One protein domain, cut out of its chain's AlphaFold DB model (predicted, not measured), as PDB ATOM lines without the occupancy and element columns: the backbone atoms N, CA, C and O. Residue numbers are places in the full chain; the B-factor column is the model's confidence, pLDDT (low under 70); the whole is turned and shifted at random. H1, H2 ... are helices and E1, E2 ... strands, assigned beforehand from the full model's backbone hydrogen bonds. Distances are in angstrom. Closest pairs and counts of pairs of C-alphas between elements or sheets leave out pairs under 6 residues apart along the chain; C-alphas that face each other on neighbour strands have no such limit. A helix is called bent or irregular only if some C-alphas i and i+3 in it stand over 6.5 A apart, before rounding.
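This is residues 66 to 84 and 92 to 123 of the 198 residues of the protein "Cytochrome_C554 domain-containing protein" of Candidatus Dadabacteria bacterium (UniProt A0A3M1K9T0). A small hairpin of two strands, E1 and E2, makes one end of the domain, with helix H1 beside the first part of E1 and the short helix H2 packed on E1 near Leu 113. Two stretches with no named element, residues 75 to 84 and 92 to 100, reach to the other end, where a cut separates them. The printed part has 51 residues, with two named helices and two named strands in the order H1, H2, E1, E2; the sheet, E1 - E2, is antiparallel. The class is mixed, helices and strands, with under half of the residues in named elements. The whole is compact, with a radius of gyration of the C-alphas of 11.0 A and spans of 25 by 25 by 17 A.

The closest C-alphas of H1, residues 66 to 74, and E1, residues 109 to 115, are those of Ala 67 and Gln 111, 4.7 A apart. H2, residues 101 to 104, comes closest to E1 with the C-alphas of Cys 104 and Leu 113, 5.5 A apart. H1 and H2 are apart. E1 and E2, residues 118 to 121, form an antiparallel hairpin, their directions at 132 degrees; N 113 and O 120, at 2.8 A, and N 120 and O 113, at 2.9 A, are within hydrogen-bond range. E2 is apart from H1 and from H2. In H1, 2 of 5 O i to N i+4 pairs and 3 of 6 O i to N i+3 pairs are within hydrogen-bond range; H2 is too short for an O i to N i+4 pair.

H1 begins at C-alpha 66 (180.941, 130.528, 165.101) and is 13.1 A long; it is neither bent nor irregular, but only just: C-alphas 67 and 70 are 6.2 A apart. H2 measures 6.0 A from C-alpha 101 to C-alpha 104, and it too is only just neither bent nor irregular. E1 is 13.4 A long, and E2 is 10.4 A, ending at C-alpha 121 (172.006, 128.038, 171.567).

The two C-alphas farthest apart, those of Asp 84 and Asp 117, are 33.0 A apart. Residues 85 to 91 are not printed, and C-alphas 84 and 92 are 12.7 A apart across this cut, which lies in the link from H1 to H2. The links from H2 to E1 and from E1 to E2 are tight. The mean pLDDT of the printed part is 85.3, with residues 66 to 68 and 82 to 84 under 70.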
ATOM      1  N   GLU A  66     181.797 129.406 165.525       61.19
ATOM      2  CA  GLU A  66     180.941 130.528 165.101       61.19
ATOM      3  C   GLU A  66     180.349 131.309 166.285       61.19
ATOM      4  O   GLU A  66     180.317 132.541 166.279       61.19
ATOM      5  N   ALA A  67     179.932 130.607 167.342       60.34
ATOM      6  CA  ALA A  67     179.341 131.225 168.530       60.34
ATOM      7  C   ALA A  67     180.361 132.041 169.342       60.34
ATOM      8  O   ALA A  67     180.031 133.093 169.898       60.34
ATOM      9  N   GLU A  68     181.612 131.579 169.393       65.06
ATOM     10  CA  GLU A  68     182.671 132.238 170.160       65.06
ATOM     11  C   GLU A  68     183.153 133.523 169.481       65.06
ATOM     12  O   GLU A  68     183.484 134.499 170.157       65.06
ATOM     13  N   THR A  69     183.125 133.581 168.148       76.75
ATOM     14  CA  THR A  69     183.670 134.712 167.386       76.75
ATOM     15  C   THR A  69     182.955 136.034 167.699       76.75
ATOM     16  O   THR A  69     183.613 137.051 167.933       76.75
ATOM     17  N   CYS A  70     181.623 136.024 167.803       80.88
ATOM     18  CA  CYS A  70     180.826 137.220 168.103       80.88
ATOM     19  C   CYS A  70     180.863 137.578 169.596       80.88
ATOM     20  O   CYS A  70     181.010 138.748 169.971       80.88
ATOM     21  N   ALA A  71     180.744 136.561 170.457       84.69
ATOM     22  CA  ALA A  71     180.702 136.725 171.908       84.69
ATOM     23  C   ALA A  71     181.986 137.373 172.447       84.69
ATOM     24  O   ALA A  71     181.919 138.200 173.351       84.69
ATOM     25  N   ARG A  72     183.144 137.116 171.819       85.62
ATOM     26  CA  ARG A  72     184.426 137.748 172.183       85.62
ATOM     27  C   ARG A  72     184.371 139.274 172.289       85.62
ATOM     28  O   ARG A  72     185.090 139.841 173.110       85.62
ATOM     29  N   CYS A  73     183.549 139.939 171.477       84.12
ATOM     30  CA  CYS A  73     183.372 141.392 171.547       84.12
ATOM     31  C   CYS A  73     182.022 141.810 172.140       84.12
ATOM     32  O   CYS A  73     181.956 142.842 172.808       84.12
ATOM     33  N   HIS A  74     180.961 141.039 171.898       85.81
ATOM     34  CA  HIS A  74     179.585 141.439 172.201       85.81
ATOM     35  C   HIS A  74     178.991 140.822 173.472       85.81
ATOM     36  O   HIS A  74     177.879 141.204 173.841       85.81
ATOM     37  N   ASP A  75     179.702 139.929 174.169       84.44
ATOM     38  CA  ASP A  75     179.230 139.389 175.447       84.44
ATOM     39  C   ASP A  75     179.096 140.514 176.487       84.44
ATOM     40  O   ASP A  75     180.063 141.184 176.861       84.44
ATOM     41  N   GLY A  76     177.852 140.800 176.873       84.62
ATOM     42  CA  GLY A  76     177.492 141.900 177.765       84.62
ATOM     43  C   GLY A  76     177.496 143.303 177.141       84.62
ATOM     44  O   GLY A  76     177.235 144.262 177.866       84.62
ATOM     45  N   LYS A  77     177.771 143.466 175.834       78.88
ATOM     46  CA  LYS A  77     177.956 144.797 175.202       78.88
ATOM     47  C   LYS A  77     176.853 145.244 174.241       78.88
ATOM     48  O   LYS A  77     176.955 146.331 173.676       78.88
ATOM     49  N   GLY A  78     175.787 144.463 174.096       79.38
ATOM     50  CA  GLY A  78     174.675 144.796 173.210       79.38
ATOM     51  C   GLY A  78     174.980 144.546 171.729       79.38
ATOM     52  O   GLY A  78     176.086 144.784 171.241       79.38
ATOM     53  N   THR A  79     173.971 144.089 170.999       74.00
ATOM     54  CA  THR A  79     173.946 143.927 169.549       74.00
ATOM     55  C   THR A  79     172.803 144.783 169.011       74.00
ATOM     56  O   THR A  79     171.645 144.669 169.415       74.00
ATOM     57  N   GLY A  80     173.146 145.733 168.153       71.69
ATOM     58  CA  GLY A  80     172.206 146.639 167.507       71.69
ATOM     59  C   GLY A  80     172.909 147.324 166.349       71.69
ATOM     60  O   GLY A  80     174.126 147.537 166.416       71.69
ATOM     61  N   ARG A  81     172.177 147.638 165.279       71.25
ATOM     62  CA  ARG A  81     172.750 148.353 164.143       71.25
ATOM     63  C   ARG A  81     173.138 149.750 164.598       71.25
ATOM     64  O   ARG A  81     172.328 150.494 165.154       71.25
ATOM     65  N   LYS A  82     174.387 150.126 164.345       69.56
ATOM     66  CA  LYS A  82     174.787 151.527 164.420       69.56
ATOM     67  C   LYS A  82     174.569 152.183 163.055       69.56
ATOM     68  O   LYS A  82     174.922 151.572 162.045       69.56
ATOM     69  N   PRO A  83     174.021 153.410 162.998       67.12
ATOM     70  CA  PRO A  83     173.781 154.109 161.733       67.12
ATOM     71  C   PRO A  83     175.050 154.375 160.916       67.12
ATOM     72  O   PRO A  83     174.974 154.511 159.700       67.12
ATOM     73  N   ASP A  84     176.202 154.460 161.580       69.81
ATOM     74  CA  ASP A  84     177.507 154.724 160.972       69.81
ATOM     75  C   ASP A  84     178.221 153.457 160.470       69.81
ATOM     76  O   ASP A  84     179.315 153.560 159.922       69.81
ATOM     77  N   ALA A  92     176.283 142.794 156.220       86.06
ATOM     78  CA  ALA A  92     175.037 143.374 155.731       86.06
ATOM     79  C   ALA A  92     173.850 142.458 156.068       86.06
ATOM     80  O   ALA A  92     173.873 141.269 155.757       86.06
ATOM     81  N   ILE A  93     172.808 143.019 156.697       88.31
ATOM     82  CA  ILE A  93     171.548 142.312 156.955       88.31
ATOM     83  C   ILE A  93     170.630 142.519 155.744       88.31
ATOM     84  O   ILE A  93     169.974 143.549 155.603       88.31
ATOM     85  N   GLU A  94     170.595 141.518 154.872       91.94
ATOM     86  CA  GLU A  94     169.777 141.416 153.663       91.94
ATOM     87  C   GLU A  94     168.760 140.267 153.805       91.94
ATOM     88  O   GLU A  94     168.669 139.371 152.966       91.94
ATOM     89  N   HIS A  95     168.007 140.262 154.911       92.31
ATOM     90  CA  HIS A  95     167.008 139.226 155.198       92.31
ATOM     91  C   HIS A  95     165.570 139.720 154.977       92.31
ATOM     92  O   HIS A  95     164.893 139.296 154.042       92.31
ATOM     93  N   ALA A  96     165.072 140.592 155.852       89.81
ATOM     94  CA  ALA A  96     163.802 141.293 155.690       89.81
ATOM     95  C   ALA A  96     163.994 142.776 156.027       89.81
ATOM     96  O   ALA A  96     164.917 143.145 156.755       89.81
ATOM     97  N   ALA A  97     163.140 143.637 155.472       89.25
ATOM     98  CA  ALA A  97     163.264 145.078 155.657       89.25
ATOM     99  C   ALA A  97     163.153 145.458 157.142       89.25
ATOM    100  O   ALA A  97     162.186 145.091 157.806       89.25
ATOM    101  N   GLY A  98     164.133 146.218 157.635       87.69
ATOM    102  CA  GLY A  98     164.169 146.697 159.018       87.69
ATOM    103  C   GLY A  98     164.615 145.662 160.051       87.69
ATOM    104  O   GLY A  98     164.504 145.957 161.235       87.69
ATOM    105  N   MET A  99     165.100 144.487 159.625       90.06
ATOM    106  CA  MET A  99     165.679 143.521 160.556       90.06
ATOM    107  C   MET A  99     167.024 143.990 161.113       90.06
ATOM    108  O   MET A  99     167.884 144.501 160.395       90.06
ATOM    109  N   GLU A 100     167.207 143.724 162.395       89.00
ATOM    110  CA  GLU A 100     168.344 144.094 163.221       89.00
ATOM    111  C   GLU A 100     168.946 142.847 163.886       89.00
ATOM    112  O   GLU A 100     168.312 141.797 163.986       89.00
ATOM    113  N   CYS A 101     170.167 142.951 164.418       88.88
ATOM    114  CA  CYS A 101     170.848 141.812 165.048       88.88
ATOM    115  C   CYS A 101     170.005 141.179 166.171       88.88
ATOM    116  O   CYS A 101     169.926 139.956 166.287       88.88
ATOM    117  N   SER A 102     169.354 142.029 166.977       90.38
ATOM    118  CA  SER A 102     168.548 141.610 168.126       90.38
ATOM    119  C   SER A 102     167.218 140.950 167.755       90.38
ATOM    120  O   SER A 102     166.536 140.446 168.641       90.38
ATOM    121  N   ASP A 103     166.837 140.957 166.476       92.00
ATOM    122  CA  ASP A 103     165.644 140.237 166.036       92.00
ATOM    123  C   ASP A 103     165.889 138.736 165.988       92.00
ATOM    124  O   ASP A 103     164.942 137.970 166.098       92.00
ATOM    125  N   CYS A 104     167.137 138.294 165.832       92.69
ATOM    126  CA  CYS A 104     167.487 136.873 165.824       92.69
ATOM    127  C   CYS A 104     168.355 136.479 167.011       92.69
ATOM    128  O   CYS A 104     168.187 135.384 167.541       92.69
ATOM    129  N   HIS A 105     169.246 137.362 167.447       92.81
ATOM    130  CA  HIS A 105     170.175 137.106 168.536       92.81
ATOM    131  C   HIS A 105     169.710 137.748 169.839       92.81
ATOM    132  O   HIS A 105     169.126 138.829 169.845       92.81
ATOM    133  N   GLU A 106     170.045 137.130 170.968       93.00
ATOM    134  CA  GLU A 106     169.896 137.792 172.261       93.00
ATOM    135  C   GLU A 106     170.792 139.040 172.307       93.00
ATOM    136  O   GLU A 106     171.986 138.989 171.986       93.00
ATOM    137  N   ARG A 107     170.228 140.169 172.753       90.44
ATOM    138  CA  ARG A 107     170.840 141.499 172.647       90.44
ATOM    139  C   ARG A 107     172.245 141.537 173.229       90.44
ATOM    140  O   ARG A 107     173.120 142.149 172.647       90.44
ATOM    141  N   ASN A 108     172.479 140.904 174.370       90.38
ATOM    142  CA  ASN A 108     173.781 140.959 175.044       90.38
ATOM    143  C   ASN A 108     174.576 139.654 174.948       90.38
ATOM    144  O   ASN A 108     175.636 139.554 175.556       90.38
ATOM    145  N   ARG A 109     174.048 138.644 174.251       90.88
ATOM    146  CA  ARG A 109     174.630 137.300 174.166       90.88
ATOM    147  C   ARG A 109     174.408 136.739 172.760       90.88
ATOM    148  O   ARG A 109     173.555 135.871 172.593       90.88
ATOM    149  N   PRO A 110     175.138 137.220 171.737       87.94
ATOM    150  CA  PRO A 110     174.909 136.807 170.349       87.94
ATOM    151  C   PRO A 110     175.120 135.316 170.077       87.94
ATOM    152  O   PRO A 110     174.642 134.805 169.072       87.94
ATOM    153  N   GLN A 111     175.786 134.593 170.973       89.50
ATOM    154  CA  GLN A 111     175.861 133.134 170.957       89.50
ATOM    155  C   GLN A 111     174.510 132.439 171.226       89.50
ATOM    156  O   GLN A 111     174.419 131.214 171.133       89.50
ATOM    157  N   LEU A 112     173.471 133.198 171.586       92.50
ATOM    158  CA  LEU A 112     172.106 132.725 171.770       92.50
ATOM    159  C   LEU A 112     171.180 133.345 170.725       92.50
ATOM    160  O   LEU A 112     171.281 134.534 170.413       92.50
ATOM    161  N   LEU A 113     170.239 132.543 170.245       93.81
ATOM    162  CA  LEU A 113     169.141 132.977 169.397       93.81
ATOM    163  C   LEU A 113     167.899 133.207 170.254       93.81
ATOM    164  O   LEU A 113     167.555 132.361 171.079       93.81
ATOM    165  N   THR A 114     167.216 134.329 170.047       94.81
ATOM    166  CA  THR A 114     165.941 134.608 170.717       94.81
ATOM    167  C   THR A 114     164.818 133.859 170.015       94.81
ATOM    168  O   THR A 114     164.739 133.876 168.795       94.81
ATOM    169  N   THR A 115     163.920 133.207 170.740       94.75
ATOM    170  CA  THR A 115     162.713 132.580 170.169       94.75
ATOM    171  C   THR A 115     161.495 132.949 171.010       94.75
ATOM    172  O   THR A 115     161.633 133.470 172.118       94.75
ATOM    173  N   LEU A 116     160.296 132.668 170.507       92.88
ATOM    174  CA  LEU A 116     159.036 132.825 171.234       92.88
ATOM    175  C   LEU A 116     158.988 131.967 172.509       92.88
ATOM    176  O   LEU A 116     158.314 132.343 173.464       92.88
ATOM    177  N   ASP A 117     159.726 130.853 172.536       90.50
ATOM    178  CA  ASP A 117     159.807 129.924 173.669       90.50
ATOM    179  C   ASP A 117     160.998 130.237 174.605       90.50
ATOM    180  O   ASP A 117     161.234 129.527 175.585       90.50
ATOM    181  N   GLY A 118     161.751 131.305 174.322       94.06
ATOM    182  CA  GLY A 118     162.955 131.708 175.049       94.06
ATOM    183  C   GLY A 118     164.233 131.578 174.220       94.06
ATOM    184  O   GLY A 118     164.203 131.354 173.012       94.06
ATOM    185  N   ASN A 119     165.386 131.750 174.862       95.50
ATOM    186  CA  ASN A 119     166.668 131.713 174.164       95.50
ATOM    187  C   ASN A 119     167.164 130.284 173.949       95.50
ATOM    188  O   ASN A 119     167.166 129.482 174.884       95.50
ATOM    189  N   VAL A 120     167.675 130.013 172.752       93.06
ATOM    190  CA  VAL A 120     168.306 128.740 172.380       93.06
ATOM    191  C   VAL A 120     169.770 128.959 171.982       93.06
ATOM    192  O   VAL A 120     170.147 130.074 171.614       93.06
ATOM    193  N   PRO A 121     170.635 127.935 172.061       90.75
ATOM    194  CA  PRO A 121     172.006 128.038 171.567       90.75
ATOM    195  C   PRO A 121     172.061 128.302 170.055       90.75
ATOM    196  O   PRO A 121     171.178 127.876 169.317       90.75
ATOM    197  N   LEU A 122     173.138 128.932 169.573       88.69
ATOM    198  CA  LEU A 122     173.302 129.279 168.153       88.69
ATOM    199  C   LEU A 122     173.180 128.092 167.180       88.69
ATOM    200  O   LEU A 122     172.762 128.288 166.043       88.69
ATOM    201  N   HIS A 123     173.526 126.871 167.601       88.06
ATOM    202  CA  HIS A 123     173.398 125.679 166.756       88.06
ATOM    203  C   HIS A 123     171.937 125.244 166.547       88.06
ATOM    204  O   HIS A 123     171.679 124.452 165.645       88.06
TER     205      HIS A 123